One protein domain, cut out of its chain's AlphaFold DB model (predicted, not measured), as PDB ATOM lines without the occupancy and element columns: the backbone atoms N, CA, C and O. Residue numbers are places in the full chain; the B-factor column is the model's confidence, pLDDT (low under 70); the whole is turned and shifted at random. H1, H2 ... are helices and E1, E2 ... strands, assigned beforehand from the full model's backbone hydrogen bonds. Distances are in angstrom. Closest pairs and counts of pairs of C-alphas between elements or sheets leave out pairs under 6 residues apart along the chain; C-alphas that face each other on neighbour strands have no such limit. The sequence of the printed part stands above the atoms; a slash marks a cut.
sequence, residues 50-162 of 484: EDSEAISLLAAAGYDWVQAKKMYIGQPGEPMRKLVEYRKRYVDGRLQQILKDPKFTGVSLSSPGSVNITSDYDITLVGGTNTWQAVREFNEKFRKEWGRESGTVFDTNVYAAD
ATOM      1  N   GLU A  50     178.543 225.417 287.515       80.19
ATOM      2  CA  GLU A  50     177.711 224.850 286.442       80.19
ATOM      3  C   GLU A  50     176.946 225.932 285.665       80.19
ATOM      4  O   GLU A  50     176.908 225.920 284.434       80.19
ATOM      5  N   ASP A  51     176.373 226.912 286.369       91.00
ATOM      6  CA  ASP A  51     175.693 228.042 285.729       91.00
ATOM      7  C   ASP A  51     176.677 228.902 284.930       91.00
ATOM      8  O   ASP A  51     176.318 229.450 283.890       91.00
ATOM      9  N   SER A  52     177.931 229.008 285.381       92.19
ATOM     10  CA  SER A  52     178.962 229.784 284.687       92.19
ATOM     11  C   SER A  52     179.262 229.224 283.295       92.19
ATOM     12  O   SER A  52     179.467 230.001 282.358       92.19
ATOM     13  N   GLU A  53     179.276 227.898 283.135       94.44
ATOM     14  CA  GLU A  53     179.468 227.266 281.827       94.44
ATOM     15  C   GLU A  53     178.275 227.550 280.902       94.44
ATOM     16  O   GLU A  53     178.461 228.058 279.794       94.44
ATOM     17  N   ALA A  54     177.044 227.313 281.369       95.38
ATOM     18  CA  ALA A  54     175.839 227.553 280.575       95.38
ATOM     19  C   ALA A  54     175.678 229.031 280.174       95.38
ATOM     20  O   ALA A  54     175.362 229.339 279.025       95.38
ATOM     21  N   ILE A  55     175.965 229.965 281.084       95.00
ATOM     22  CA  ILE A  55     175.962 231.404 280.788       95.00
ATOM     23  C   ILE A  55     177.013 231.748 279.728       95.00
ATOM     24  O   ILE A  55     176.756 232.601 278.879       95.00
ATOM     25  N   SER A  56     178.178 231.095 279.750       95.69
ATOM     26  CA  SER A  56     179.227 231.310 278.745       95.69
ATOM     27  C   SER A  56     178.797 230.811 277.364       95.69
ATOM     28  O   SER A  56     179.003 231.515 276.377       95.69
ATOM     29  N   LEU A  57     178.131 229.652 277.294       96.25
ATOM     30  CA  LEU A  57     177.524 229.135 276.060       96.25
ATOM     31  C   LEU A  57     176.450 230.097 275.517       96.25
ATOM     32  O   LEU A  57     176.470 230.461 274.344       96.25
ATOM     33  N   LEU A  58     175.553 230.595 276.373       95.81
ATOM     34  CA  LEU A  58     174.549 231.593 275.976       95.81
ATOM     35  C   LEU A  58     175.176 232.901 275.501       95.81
ATOM     36  O   LEU A  58     174.716 233.476 274.519       95.81
ATOM     37  N   ALA A  59     176.222 233.374 276.178       95.69
ATOM     38  CA  ALA A  59     176.937 234.583 275.786       95.69
ATOM     39  C   ALA A  59     177.602 234.422 274.412       95.69
ATOM     40  O   ALA A  59     177.534 235.339 273.595       95.69
ATOM     41  N   ALA A  60     178.190 233.253 274.135       96.69
ATOM     42  CA  ALA A  60     178.759 232.927 272.829       96.69
ATOM     43  C   ALA A  60     177.692 232.879 271.721       96.69
ATOM     44  O   ALA A  60     177.959 233.310 270.603       96.69
ATOM     45  N   ALA A  61     176.469 232.455 272.049       96.31
ATOM     46  CA  ALA A  61     175.301 232.546 271.172       96.31
ATOM     47  C   ALA A  61     174.635 233.941 271.154       96.31
ATOM     48  O   ALA A  61     173.551 234.107 270.601       96.31
ATOM     49  N   GLY A  62     175.242 234.960 271.771       95.62
ATOM     50  CA  GLY A  62     174.719 236.328 271.769       95.62
ATOM     51  C   GLY A  62     173.448 236.527 272.602       95.62
ATOM     52  O   GLY A  62     172.688 237.458 272.323       95.62
ATOM     53  N   TYR A  63     173.216 235.680 273.610       95.75
ATOM     54  CA  TYR A  63     171.999 235.641 274.433       95.75
ATOM     55  C   TYR A  63     170.725 235.524 273.588       95.75
ATOM     56  O   TYR A  63     169.755 236.264 273.787       95.75
ATOM     57  N   ASP A  64     170.775 234.630 272.607       94.81
ATOM     58  CA  ASP A  64     169.703 234.343 271.666       94.81
ATOM     59  C   ASP A  64     169.539 232.824 271.559       94.81
ATOM     60  O   ASP A  64     170.454 232.100 271.151       94.81
ATOM     61  N   TRP A  65     168.375 232.325 271.970       95.31
ATOM     62  CA  TRP A  65     168.126 230.889 272.011       95.31
ATOM     63  C   TRP A  65     168.058 230.260 270.618       95.31
ATOM     64  O   TRP A  65     168.442 229.104 270.439       95.31
ATOM     65  N   VAL A  66     167.613 231.004 269.601       92.44
ATOM     66  CA  VAL A  66     167.580 230.521 268.214       92.44
ATOM     67  C   VAL A  66     169.003 230.313 267.704       92.44
ATOM     68  O   VAL A  66     169.284 229.287 267.080       92.44
ATOM     69  N   GLN A  67     169.918 231.234 268.009       95.00
ATOM     70  CA  GLN A  67     171.339 231.057 267.697       95.00
ATOM     71  C   GLN A  67     171.952 229.905 268.495       95.00
ATOM     72  O   GLN A  67     172.657 229.078 267.920       95.00
ATOM     73  N   ALA A  68     171.616 229.776 269.782       95.50
ATOM     74  CA  ALA A  68     172.078 228.662 270.606       95.50
ATOM     75  C   ALA A  68     171.639 227.303 270.031       95.50
ATOM     76  O   ALA A  68     172.466 226.400 269.904       95.50
ATOM     77  N   LYS A  69     170.375 227.171 269.595       92.75
ATOM     78  CA  LYS A  69     169.863 225.966 268.917       92.75
ATOM     79  C   LYS A  69     170.692 225.632 267.672       92.75
ATOM     80  O   LYS A  69     171.108 224.489 267.513       92.75
ATOM     81  N   LYS A  70     170.984 226.623 266.822       91.25
ATOM     82  CA  LYS A  70     171.808 226.434 265.612       91.25
ATOM     83  C   LYS A  70     173.239 226.000 265.931       91.25
ATOM     84  O   LYS A  70     173.799 225.190 265.203       91.25
ATOM     85  N   MET A  71     173.831 226.548 266.990       94.81
ATOM     86  CA  MET A  71     175.221 226.272 267.357       94.81
ATOM     87  C   MET A  71     175.399 224.922 268.049       94.81
ATOM     88  O   MET A  71     176.404 224.257 267.820       94.81
ATOM     89  N   TYR A  72     174.464 224.536 268.921       94.88
ATOM     90  CA  TYR A  72     174.715 223.512 269.939       94.88
ATOM     91  C   TYR A  72     173.917 222.217 269.781       94.88
ATOM     92  O   TYR A  72     174.285 221.218 270.404       94.88
ATOM     93  N   ILE A  73     172.858 222.186 268.967       88.56
ATOM     94  CA  ILE A  73     172.150 220.931 268.671       88.56
ATOM     95  C   ILE A  73     173.091 219.986 267.910       88.56
ATOM     96  O   ILE A  73     173.736 220.382 266.943       88.56
ATOM     97  N   GLY A  74     173.179 218.734 268.371       85.00
ATOM     98  CA  GLY A  74     174.021 217.694 267.767       85.00
ATOM     99  C   GLY A  74     175.523 217.805 268.060       85.00
ATOM    100  O   GLY A  74     176.293 216.979 267.577       85.00
ATOM    101  N   GLN A  75     175.959 218.793 268.848       90.19
ATOM    102  CA  GLN A  75     177.377 218.952 269.184       90.19
ATOM    103  C   GLN A  75     177.843 217.941 270.251       90.19
ATOM    104  O   GLN A  75     177.091 217.651 271.191       90.19
ATOM    105  N   PRO A  76     179.098 217.448 270.173       84.69
ATOM    106  CA  PRO A  76     179.695 216.623 271.223       84.69
ATOM    107  C   PRO A  76     179.673 217.308 272.598       84.69
ATOM    108  O   PRO A  76     179.813 218.525 272.700       84.69
ATOM    109  N   GLY A  77     179.519 216.522 273.669       84.69
ATOM    110  CA  GLY A  77     179.460 217.042 275.045       84.69
ATOM    111  C   GLY A  77     178.116 217.674 275.440       84.69
ATOM    112  O   GLY A  77     178.024 218.274 276.509       84.69
ATOM    113  N   GLU A  78     177.095 217.547 274.584       91.19
ATOM    114  CA  GLU A  78     175.709 217.985 274.802       91.19
ATOM    115  C   GLU A  78     175.550 219.425 275.360       91.19
ATOM    116  O   GLU A  78     174.774 219.643 276.297       91.19
ATOM    117  N   PRO A  79     176.221 220.452 274.793       94.44
ATOM    118  CA  PRO A  79     176.123 221.834 275.284       94.44
ATOM    119  C   PRO A  79     174.677 222.344 275.342       94.44
ATOM    120  O   PRO A  79     174.300 223.058 276.271       94.44
ATOM    121  N   MET A  80     173.831 221.921 274.400       94.44
ATOM    122  CA  MET A  80     172.413 222.274 274.403       94.44
ATOM    123  C   MET A  80     171.662 221.699 275.619       94.44
ATOM    124  O   MET A  80     170.764 222.353 276.145       94.44
ATOM    125  N   ARG A  81     172.043 220.516 276.123       93.44
ATOM    126  CA  ARG A  81     171.422 219.929 277.320       93.44
ATOM    127  C   ARG A  81     171.740 220.779 278.545       93.44
ATOM    128  O   ARG A  81     170.822 221.140 279.278       93.44
ATOM    129  N   LYS A  82     173.003 221.196 278.692       94.19
ATOM    130  CA  LYS A  82     173.436 222.111 279.763       94.19
ATOM    131  C   LYS A  82     172.649 223.423 279.736       94.19
ATOM    132  O   LYS A  82     172.215 223.910 280.780       94.19
ATOM    133  N   LEU A  83     172.410 223.978 278.543       95.44
ATOM    134  CA  LEU A  83     171.578 225.172 278.380       95.44
ATOM    135  C   LEU A  83     170.125 224.946 278.807       95.44
ATOM    136  O   LEU A  83     169.555 225.794 279.490       95.44
ATOM    137  N   VAL A  84     169.523 223.818 278.427       94.50
ATOM    138  CA  VAL A  84     168.141 223.472 278.799       94.50
ATOM    139  C   VAL A  84     167.994 223.286 280.308       94.50
ATOM    140  O   VAL A  84     167.042 223.802 280.899       94.50
ATOM    141  N   GLU A  85     168.946 222.607 280.944       93.69
ATOM    142  CA  GLU A  85     168.984 222.413 282.395       93.69
ATOM    143  C   GLU A  85     169.162 223.741 283.137       93.69
ATOM    144  O   GLU A  85     168.439 224.022 284.098       93.69
ATOM    145  N   TYR A  86     170.073 224.597 282.664       95.38
ATOM    146  CA  TYR A  86     170.257 225.941 283.202       95.38
ATOM    147  C   TYR A  86     168.993 226.795 283.066       95.38
ATOM    148  O   TYR A  86     168.522 227.339 284.065       95.38
ATOM    149  N   ARG A  87     168.401 226.855 281.864       95.44
ATOM    150  CA  ARG A  87     167.129 227.543 281.599       95.44
ATOM    151  C   ARG A  87     166.069 227.121 282.608       95.44
ATOM    152  O   ARG A  87     165.479 227.977 283.264       95.44
ATOM    153  N   LYS A  88     165.853 225.812 282.763       94.50
ATOM    154  CA  LYS A  88     164.849 225.273 283.683       94.50
ATOM    155  C   LYS A  88     165.127 225.691 285.125       94.50
ATOM    156  O   LYS A  88     164.247 226.264 285.762       94.50
ATOM    157  N   ARG A  89     166.346 225.458 285.629       94.50
ATOM    158  CA  ARG A  89     166.730 225.828 287.003       94.50
ATOM    159  C   ARG A  89     166.560 227.324 287.260       94.50
ATOM    160  O   ARG A  89     165.983 227.702 288.278       94.50
ATOM    161  N   TYR A  90     167.032 228.168 286.342       95.50
ATOM    162  CA  TYR A  90     166.945 229.620 286.472       95.50
ATOM    163  C   TYR A  90     165.487 230.096 286.488       95.50
ATOM    164  O   TYR A  90     165.089 230.839 287.387       95.50
ATOM    165  N   VAL A  91     164.689 229.674 285.503       96.06
ATOM    166  CA  VAL A  91     163.304 230.134 285.343       96.06
ATOM    167  C   VAL A  91     162.443 229.645 286.508       96.06
ATOM    168  O   VAL A  91     161.777 230.462 287.149       96.06
ATOM    169  N   ASP A  92     162.514 228.353 286.845       95.69
ATOM    170  CA  ASP A  92     161.756 227.774 287.959       95.69
ATOM    171  C   ASP A  92     162.171 228.418 289.283       95.69
ATOM    172  O   ASP A  92     161.316 228.836 290.063       95.69
ATOM    173  N   GLY A  93     163.478 228.572 289.520       95.25
ATOM    174  CA  GLY A  93     164.005 229.212 290.721       95.25
ATOM    175  C   GLY A  93     163.550 230.666 290.856       95.25
ATOM    176  O   GLY A  93     163.149 231.094 291.941       95.25
ATOM    177  N   ARG A  94     163.542 231.435 289.759       96.38
ATOM    178  CA  ARG A  94     163.064 232.827 289.756       96.38
ATOM    179  C   ARG A  94     161.565 232.914 290.026       96.38
ATOM    180  O   ARG A  94     161.149 233.760 290.817       96.38
ATOM    181  N   LEU A  95     160.760 232.051 289.413       96.94
ATOM    182  CA  LEU A  95     159.322 232.000 289.675       96.94
ATOM    183  C   LEU A  95     159.039 231.579 291.117       96.94
ATOM    184  O   LEU A  95     158.294 232.266 291.805       96.94
ATOM    185  N   GLN A  96     159.699 230.543 291.632       95.94
ATOM    186  CA  GLN A  96     159.572 230.138 293.035       95.94
ATOM    187  C   GLN A  96     159.942 231.272 294.002       95.94
ATOM    188  O   GLN A  96     159.267 231.454 295.009       95.94
ATOM    189  N   GLN A  97     160.976 232.067 293.705       96.06
ATOM    190  CA  GLN A  97     161.314 233.252 294.503       96.06
ATOM    191  C   GLN A  97     160.201 234.303 294.490       96.06
ATOM    192  O   GLN A  97     159.918 234.890 295.530       96.06
ATOM    193  N   ILE A  98     159.577 234.547 293.334       96.75
ATOM    194  CA  ILE A  98     158.440 235.469 293.212       96.75
ATOM    195  C   ILE A  98     157.260 234.943 294.031       96.75
ATOM    196  O   ILE A  98     156.727 235.674 294.857       96.75
ATOM    197  N   LEU A  99     156.911 233.666 293.870       95.88
ATOM    198  CA  LEU A  99     155.752 233.033 294.506       95.88
ATOM    199  C   LEU A  99     155.879 232.850 296.032       95.88
ATOM    200  O   LEU A  99     154.901 232.482 296.675       95.88
ATOM    201  N   LYS A 100     157.044 233.134 296.631       96.38
ATOM    202  CA  LYS A 100     157.202 233.219 298.097       96.38
ATOM    203  C   LYS A 100     156.520 234.445 298.707       96.38
ATOM    204  O   LYS A 100     156.293 234.458 299.914       96.38
ATOM    205  N   ASP A 101     156.233 235.479 297.914       96.69
ATOM    206  CA  ASP A 101     155.492 236.649 298.391       96.69
ATOM    207  C   ASP A 101     154.053 236.228 298.769       96.69
ATOM    208  O   ASP A 101     153.357 235.634 297.937       96.69
ATOM    209  N   PRO A 102     153.572 236.540 299.992       95.62
ATOM    210  CA  PRO A 102     152.239 236.154 300.460       95.62
ATOM    211  C   PRO A 102     151.084 236.529 299.522       95.62
ATOM    212  O   PRO A 102     150.053 235.851 299.518       95.62
ATOM    213  N   LYS A 103     151.231 237.568 298.688       94.12
ATOM    214  CA  LYS A 103     150.188 237.973 297.727       94.12
ATOM    215  C   LYS A 103     149.946 236.962 296.595       94.12
ATOM    216  O   LYS A 103     148.949 237.090 295.884       94.12
ATOM    217  N   PHE A 104     150.828 235.972 296.442       93.81
ATOM    218  CA  PHE A 104     150.713 234.865 295.486       93.81
ATOM    219  C   PHE A 104     150.330 233.536 296.149       93.81
ATOM    220  O   PHE A 104     150.531 232.464 295.577       93.81
ATOM    221  N   THR A 105     149.762 233.582 297.358       91.25
ATOM    222  CA  THR A 105     149.301 232.382 298.063       91.25
ATOM    223  C   THR A 105     148.378 231.535 297.174       91.25
ATOM    224  O   THR A 105     147.380 232.018 296.634       91.25
ATOM    225  N   GLY A 106     148.714 230.250 297.040       88.25
ATOM    226  CA  GLY A 106     147.952 229.271 296.260       88.25
ATOM    227  C   GLY A 106     148.253 229.243 294.759       88.25
ATOM    228  O   GLY A 106     147.662 228.416 294.068       88.25
ATOM    229  N   VAL A 107     149.149 230.104 294.262       91.69
ATOM    230  CA  VAL A 107     149.659 230.041 292.885       91.69
ATOM    231  C   VAL A 107     150.736 228.957 292.783       91.69
ATOM    232  O   VAL A 107     151.624 228.870 293.632       91.69
ATOM    233  N   SER A 108     150.689 228.143 291.732       91.50
ATOM    234  CA  SER A 108     151.677 227.109 291.424       91.50
ATOM    235  C   SER A 108     152.082 227.125 289.948       91.50
ATOM    236  O   SER A 108     151.432 227.751 289.110       91.50
ATOM    237  N   LEU A 109     153.196 226.460 289.630       92.81
ATOM    238  CA  LEU A 109     153.721 226.352 288.271       92.81
ATOM    239  C   LEU A 109     153.196 225.081 287.595       92.81
ATOM    240  O   LEU A 109     153.153 224.015 288.211       92.81
ATOM    241  N   SER A 110     152.876 225.174 286.309       88.38
ATOM    242  CA  SER A 110     152.580 224.034 285.443       88.38
ATOM    243  C   SER A 110     153.284 224.216 284.100       88.38
ATOM    244  O   SER A 110     153.146 225.264 283.486       88.38
ATOM    245  N   SER A 111     154.031 223.215 283.633       85.88
ATOM    246  CA  SER A 111     154.741 223.260 282.341       85.88
ATOM    247  C   SER A 111     154.463 221.995 281.507       85.88
ATOM    248  O   SER A 111     155.371 221.179 281.291       85.88
ATOM    249  N   PRO A 112     153.198 221.741 281.114       70.81
ATOM    250  CA  PRO A 112     152.844 220.551 280.350       70.81
ATOM    251  C   PRO A 112     153.396 220.671 278.922       70.81
ATOM    252  O   PRO A 112     152.856 221.406 278.107       70.81
ATOM    253  N   GLY A 113     154.470 219.944 278.605       67.44
ATOM    254  CA  GLY A 113     154.957 219.802 277.223       67.44
ATOM    255  C   GLY A 113     156.435 220.107 276.981       67.44
ATOM    256  O   GLY A 113     156.961 219.708 275.946       67.44
ATOM    257  N   SER A 114     157.144 220.727 277.923       71.88
ATOM    258  CA  SER A 114     158.555 221.099 277.733       71.88
ATOM    259  C   SER A 114     159.536 219.998 278.138       71.88
ATOM    260  O   SER A 114     160.334 220.159 279.060       71.88
ATOM    261  N   VAL A 115     159.445 218.850 277.466       70.19
ATOM    262  CA  VAL A 115     160.274 217.668 277.764       70.19
ATOM    263  C   VAL A 115     161.466 217.499 276.820       70.19
ATOM    264  O   VAL A 115     162.455 216.886 277.213       70.19
ATOM    265  N   ASN A 116     161.418 218.057 275.604       81.44
ATOM    266  CA  ASN A 116     162.490 217.875 274.620       81.44
ATOM    267  C   ASN A 116     163.490 219.035 274.630       81.44
ATOM    268  O   ASN A 116     163.137 220.188 274.880       81.44
ATOM    269  N   ILE A 117     164.732 218.729 274.255       84.94
ATOM    270  CA  ILE A 117     165.862 219.671 274.220       84.94
ATOM    271  C   ILE A 117     165.641 220.865 273.273       84.94
ATOM    272  O   ILE A 117     166.178 221.949 273.485       84.94
ATOM    273  N   THR A 118     164.817 220.675 272.242       81.00
ATOM    274  CA  THR A 118     164.490 221.684 271.227       81.00
ATOM    275  C   THR A 118     163.159 222.387 271.471       81.00
ATOM    276  O   THR A 118     162.811 223.286 270.711       81.00
ATOM    277  N   SER A 119     162.404 221.971 272.493       84.62
ATOM    278  CA  SER A 119     161.091 222.542 272.787       84.62
ATOM    279  C   SER A 119     161.190 223.860 273.543       84.62
ATOM    280  O   SER A 119     162.076 224.070 274.389       84.62
ATOM    281  N   ASP A 120     160.216 224.709 273.251       88.62
ATOM    282  CA  ASP A 120     159.935 225.945 273.965       88.62
ATOM    283  C   ASP A 120     159.652 225.626 275.443       88.62
ATOM    284  O   ASP A 120     159.202 224.521 275.797       88.62
ATOM    285  N   TYR A 121     159.975 226.571 276.327       93.19
ATOM    286  CA  TYR A 121     159.710 226.439 277.758       93.19
ATOM    287  C   TYR A 121     158.494 227.265 278.163       93.19
ATOM    288  O   TYR A 121     158.609 228.403 278.614       93.19
ATOM    289  N   ASP A 122     157.321 226.672 277.981       91.94
ATOM    290  CA  ASP A 122     156.040 227.279 278.310       91.94
ATOM    291  C   ASP A 122     155.640 226.936 279.750       91.94
ATOM    292  O   ASP A 122     155.505 225.767 280.126       91.94
ATOM    293  N   ILE A 123     155.431 227.967 280.568       92.88
ATOM    294  CA  ILE A 123     154.987 227.831 281.956       92.88
ATOM    295  C   ILE A 123     153.664 228.554 282.134       92.88
ATOM    296  O   ILE A 123     153.568 229.756 281.927       92.88
ATOM    297  N   THR A 124     152.662 227.847 282.634       91.44
ATOM    298  CA  THR A 124     151.395 228.428 283.066       91.44
ATOM    299  C   THR A 124     151.357 228.500 284.588       91.44
ATOM    300  O   THR A 124     151.509 227.491 285.280       91.44
ATOM    301  N   LEU A 125     151.129 229.697 285.124       92.44
ATOM    302  CA  LEU A 125     150.869 229.915 286.543       92.44
ATOM    303  C   LEU A 125     149.393 229.647 286.833       92.44
ATOM    304  O   LEU A 125     148.522 230.355 286.328       92.44
ATOM    305  N   VAL A 126     149.110 228.634 287.649       87.56
ATOM    306  CA  VAL A 126     147.755 228.156 287.953       87.56
ATOM    307  C   VAL A 126     147.409 228.330 289.429       87.56
ATOM    308  O   VAL A 126     148.289 228.363 290.283       87.56
ATOM    309  N   GLY A 127     146.114 228.415 289.740       83.00
ATOM    310  CA  GLY A 127     145.629 228.578 291.111       83.00
ATOM    311  C   GLY A 127     145.866 229.974 291.701       83.00
ATOM    312  O   GLY A 127     146.371 230.879 291.040       83.00
ATOM    313  N   GLY A 128     145.472 230.137 292.966       82.38
ATOM    314  CA  GLY A 128     145.659 231.368 293.737       82.38
ATOM    315  C   GLY A 128     144.944 232.595 293.162       82.38
ATOM    316  O   GLY A 128     143.999 232.495 292.381       82.38
ATOM    317  N   THR A 129     145.398 233.772 293.589       77.31
ATOM    318  CA  THR A 129     145.033 235.068 292.996       77.31
ATOM    319  C   THR A 129     146.305 235.756 292.496       77.31
ATOM    320  O   THR A 129     147.409 235.371 292.878       77.31
ATOM    321  N   ASN A 130     146.175 236.772 291.639       86.00
ATOM    322  CA  ASN A 130     147.299 237.604 291.180       86.00
ATOM    323  C   ASN A 130     148.354 236.903 290.296       86.00
ATOM    324  O   ASN A 130     149.478 237.395 290.189       86.00
ATOM    325  N   THR A 131     148.008 235.820 289.591       89.25
ATOM    326  CA  THR A 131     148.897 235.171 288.599       89.25
ATOM    327  C   THR A 131     149.470 236.176 287.593       89.25
ATOM    328  O   THR A 131     150.663 236.159 287.309       89.25
ATOM    329  N   TRP A 132     148.666 237.143 287.142       89.38
ATOM    330  CA  TRP A 132     149.112 238.212 286.243       89.38
ATOM    331  C   TRP A 132     150.218 239.106 286.820       89.38
ATOM    332  O   TRP A 132     151.109 239.546 286.091       89.38
ATOM    333  N   GLN A 133     150.182 239.385 288.128       92.75
ATOM    334  CA  GLN A 133     151.227 240.166 288.791       92.75
ATOM    335  C   GLN A 133     152.519 239.358 288.859       92.75
ATOM    336  O   GLN A 133     153.584 239.937 288.660       92.75
ATOM    337  N   ALA A 134     152.430 238.043 289.077       94.38
ATOM    338  CA  ALA A 134     153.589 237.159 289.057       94.38
ATOM    339  C   ALA A 134     154.229 237.092 287.659       94.38
ATOM    340  O   ALA A 134     155.446 237.236 287.557       94.38
ATOM    341  N   VAL A 135     153.432 236.982 286.584       94.81
ATOM    342  CA  VAL A 135     153.935 237.059 285.194       94.81
ATOM    343  C   VAL A 135     154.647 238.390 284.944       94.81
ATOM    344  O   VAL A 135     155.776 238.422 284.454       94.81
ATOM    345  N   ARG A 136     154.017 239.510 285.325       94.31
ATOM    346  CA  ARG A 136     154.612 240.842 285.171       94.31
ATOM    347  C   ARG A 136     155.927 240.968 285.945       94.31
ATOM    348  O   ARG A 136     156.915 241.427 285.379       94.31
ATOM    349  N   GLU A 137     155.951 240.554 287.212       96.56
ATOM    350  CA  GLU A 137     157.157 240.598 288.043       96.56
ATOM    351  C   GLU A 137     158.274 239.709 287.494       96.56
ATOM    352  O   GLU A 137     159.441 240.096 287.563       96.56
ATOM    353  N   PHE A 138     157.935 238.542 286.941       97.19
ATOM    354  CA  PHE A 138     158.898 237.679 286.270       97.19
ATOM    355  C   PHE A 138     159.533 238.405 285.084       97.19
ATOM    356  O   PHE A 138     160.754 238.559 285.070       97.19
ATOM    357  N   ASN A 139     158.725 238.932 284.161       95.69
ATOM    358  CA  ASN A 139     159.217 239.630 282.970       95.69
ATOM    359  C   ASN A 139     160.058 240.866 283.332       95.69
ATOM    360  O   ASN A 139     161.134 241.075 282.776       95.69
ATOM    361  N   GLU A 140     159.624 241.670 284.308       95.12
ATOM    362  CA  GLU A 140     160.374 242.842 284.776       95.12
ATOM    363  C   GLU A 140     161.726 242.463 285.397       95.12
ATOM    364  O   GLU A 140     162.752 243.063 285.061       95.12
ATOM    365  N   LYS A 141     161.748 241.459 286.285       95.69
ATOM    366  CA  LYS A 141     162.984 240.985 286.923       95.69
ATOM    367  C   LYS A 141     163.920 240.332 285.906       95.69
ATOM    368  O   LYS A 141     165.119 240.586 285.962       95.69
ATOM    369  N   PHE A 142     163.385 239.538 284.979       96.06
ATOM    370  CA  PHE A 142     164.149 238.906 283.906       96.06
ATOM    371  C   PHE A 142     164.804 239.963 283.013       96.06
ATOM    372  O   PHE A 142     166.025 239.976 282.867       96.06
ATOM    373  N   ARG A 143     164.019 240.921 282.506       94.88
ATOM    374  CA  ARG A 143     164.512 242.011 281.653       94.88
ATOM    375  C   ARG A 143     165.567 242.861 282.349       94.88
ATOM    376  O   ARG A 143     166.547 243.254 281.725       94.88
ATOM    377  N   LYS A 144     165.390 243.153 283.642       94.38
ATOM    378  CA  LYS A 144     166.378 243.908 284.429       94.38
ATOM    379  C   LYS A 144     167.736 243.200 284.487       94.38
ATOM    380  O   LYS A 144     168.762 243.870 284.537       94.38
ATOM    381  N   GLU A 145     167.734 241.874 284.511       93.50
ATOM    382  CA  GLU A 145     168.934 241.053 284.660       93.50
ATOM    383  C   GLU A 145     169.624 240.766 283.326       93.50
ATOM    384  O   GLU A 145     170.835 240.943 283.216       93.50
ATOM    385  N   TRP A 146     168.851 240.395 282.305       94.19
ATOM    386  CA  TRP A 146     169.373 239.982 281.000       94.19
ATOM    387  C   TRP A 146     169.429 241.113 279.971       94.19
ATOM    388  O   TRP A 146     170.064 240.975 278.929       94.19
ATOM    389  N   GLY A 147     168.748 242.233 280.226       93.31
ATOM    390  CA  GLY A 147     168.570 243.307 279.245       93.31
ATOM    391  C   GLY A 147     167.694 242.915 278.047       93.31
ATOM    392  O   GLY A 147     167.625 243.672 277.084       93.31
ATOM    393  N   ARG A 148     167.051 241.741 278.102       94.94
ATOM    394  CA  ARG A 148     166.233 241.118 277.053       94.94
ATOM    395  C   ARG A 148     165.078 240.329 277.671       94.94
ATOM    396  O   ARG A 148     165.083 240.075 278.874       94.94
ATOM    397  N   GLU A 149     164.099 239.958 276.860       96.44
ATOM    398  CA  GLU A 149     162.952 239.135 277.245       96.44
ATOM    399  C   GLU A 149     163.318 237.648 277.324       96.44
ATOM    400  O   GLU A 149     164.199 237.162 276.610       96.44
ATOM    401  N   SER A 150     162.601 236.897 278.165       96.25
ATOM    402  CA  SER A 150     162.817 235.451 278.333       96.25
ATOM    403  C   SER A 150     162.535 234.650 277.064       96.25
ATOM    404  O   SER A 150     163.188 233.632 276.840       96.25
ATOM    405  N   GLY A 151     161.625 235.132 276.211       94.88
ATOM    406  CA  GLY A 151     161.361 234.549 274.894       94.88
ATOM    407  C   GLY A 151     162.582 234.608 273.970       94.88
ATOM    408  O   GLY A 151     162.857 233.653 273.262       94.88
ATOM    409  N   THR A 152     163.387 235.671 274.036       95.06
ATOM    410  CA  THR A 152     164.615 235.783 273.230       95.06
ATOM    411  C   THR A 152     165.765 234.980 273.831       95.06
ATOM    412  O   THR A 152     166.458 234.246 273.130       95.06
ATOM    413  N   VAL A 153     165.990 235.120 275.141       96.25
ATOM    414  CA  VAL A 153     167.179 234.546 275.792       96.25
ATOM    415  C   VAL A 153     167.050 233.035 275.978       96.25
ATOM    416  O   VAL A 153     168.034 232.320 275.815       96.25
ATOM    417  N   PHE A 154     165.852 232.550 276.318       95.75
ATOM    418  CA  PHE A 154     165.608 231.159 276.709       95.75
ATOM    419  C   PHE A 154     164.484 230.466 275.938       95.75
ATOM    420  O   PHE A 154     164.204 229.301 276.231       95.75
ATOM    421  N   ASP A 155     163.815 231.154 275.007       94.62
ATOM    422  CA  ASP A 155     162.622 230.612 274.338       94.62
ATOM    423  C   ASP A 155     161.584 230.172 275.386       94.62
ATOM    424  O   ASP A 155     161.094 229.044 275.405       94.62
ATOM    425  N   THR A 156     161.402 231.034 276.398       95.00
ATOM    426  CA  THR A 156     160.563 230.785 277.576       95.00
ATOM    427  C   THR A 156     159.429 231.789 277.644       95.00
ATOM    428  O   THR A 156     159.675 232.999 277.737       95.00
ATOM    429  N   ASN A 157     158.206 231.274 277.728       94.06
ATOM    430  CA  ASN A 157     156.997 232.061 277.914       94.06
ATOM    431  C   ASN A 157     156.359 231.723 279.262       94.06
ATOM    432  O   ASN A 157     156.296 230.562 279.665       94.06
ATOM    433  N   VAL A 158     155.875 232.748 279.963       94.38
ATOM    434  CA  VAL A 158     155.157 232.580 281.229       94.38
ATOM    435  C   VAL A 158     153.761 233.168 281.082       94.38
ATOM    436  O   VAL A 158     153.604 234.364 280.833       94.38
ATOM    437  N   TYR A 159     152.754 232.326 281.263       92.12
ATOM    438  CA  TYR A 159     151.342 232.657 281.130       92.12
ATOM    439  C   TYR A 159     150.661 232.673 282.495       92.12
ATOM    440  O   TYR A 159     151.047 231.954 283.422       92.12
ATOM    441  N   ALA A 160     149.604 233.467 282.615       90.12
ATOM    442  CA  ALA A 160     148.626 233.277 283.675       90.12
ATOM    443  C   ALA A 160     147.648 232.154 283.276       90.12
ATOM    444  O   ALA A 160     147.527 231.802 282.104       90.12
ATOM    445  N   ALA A 161     146.952 231.562 284.249       80.44
ATOM    446  CA  ALA A 161     145.840 230.654 283.983       80.44
ATOM    447  C   ALA A 161     144.650 231.422 283.398       80.44
ATOM    448  O   ALA A 161     143.695 231.747 284.103       80.44
ATOM    449  N   ASP A 162     144.744 231.718 282.107       75.69
ATOM    450  CA  ASP A 162     143.773 232.548 281.410       75.69
ATOM    451  C   ASP A 162     142.473 231.789 281.187       75.69
ATOM    452  O   ASP A 162     141.423 232.332 281.485       75.69
TER     453      ASP A 162
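This is residues 50 to 162 of the 484 residues of an uncharacterized protein of Nocardia terpenica (UniProt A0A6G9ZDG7). A small three-stranded sheet has one face covered by two helices, the long H3 and the slanting H4, while H1 and H2 pack at the first end of H3, beyond the sheet. Short H5 sits between H2 and H4, just before E3. The printed part has 113 residues, with five named helices and three named strands in the order H1 H2 H3 E1 E2 H4 H5 E3; the sheet is mixed, ordered E1, E2, E3. The class is mixed, helices and strands, and the whole is compact, with a radius of gyration of the C-alphas of 14.4 A and spans of 44 by 28 by 22 A.

H1, residues 50 to 60, and H2, residues 65 to 72, only just touch, with 3 pairs of C-alphas within 8 A, the closest those of Leu 58 and Ala 68 at 6.6 A. H3, residues 79 to 99, touches H1 with its residues 79 to 86 alone, the closest C-alphas being those of Ala 54 and Leu 83 at 5.4 A. H2 and H3 form a helical hairpin at a shallow tilt of 32 degrees, only just short of steep, with C-alphas of Tyr 72 and Met 80 closest at 5.2 A. E1, residues 107 to 110, and E2, residues 121 to 127, form an antiparallel hairpin, with N 108 and O 126 within hydrogen-bond range at 2.8 A. E3, residues 156 to 160, is parallel to E2, with N 125 and O 159 within range at 2.8 A. H3 is on the sheet at a height of 8.5 A and runs along the strands, at 17 degrees to E2 on the local plane. H4, residues 131 to 146, is on the same face at a height of 10.9 A, over E3. Its residues 134 to 138 touch residues 94 to 99 of H3 at a steep tilt of 52 degrees, opposite ways, with C-alphas of Ile 98 and Ala 134 closest at 6.6 A. E2, H4, H5 and E3 make a strand-helix-strand unit, two parallel neighbour strands with helices between, and its crossover is right-handed. H5, residues 150 to 154, only grazes the sheet and touches H2, with C-alphas of Trp 65 and Phe 154 closest at 5.3 A. Every O i to N i+4 pair is within hydrogen-bond range in H1, H2, H3, H4 and H5.

H1 begins at C-alpha 50, (177.711, 224.850, 286.442), and is 15.9 A long; H2 is 10.1 A. H3 is 30.2 A, from C-alpha 79 at (176.123, 221.834, 275.284). E1 is 10.0 A, E2 19.5 A, H4 22.4 A and H5 5.4 A. E3, 13.6 A, ends at C-alpha 160, (148.626, 233.277, 283.675).

The two C-alphas farthest apart, those of Pro 76 and Lys 103, are 45.0 A apart. The printed part has no cut, and no link is long. The mean pLDDT of the printed part is 91.7; residue 113 is under 70.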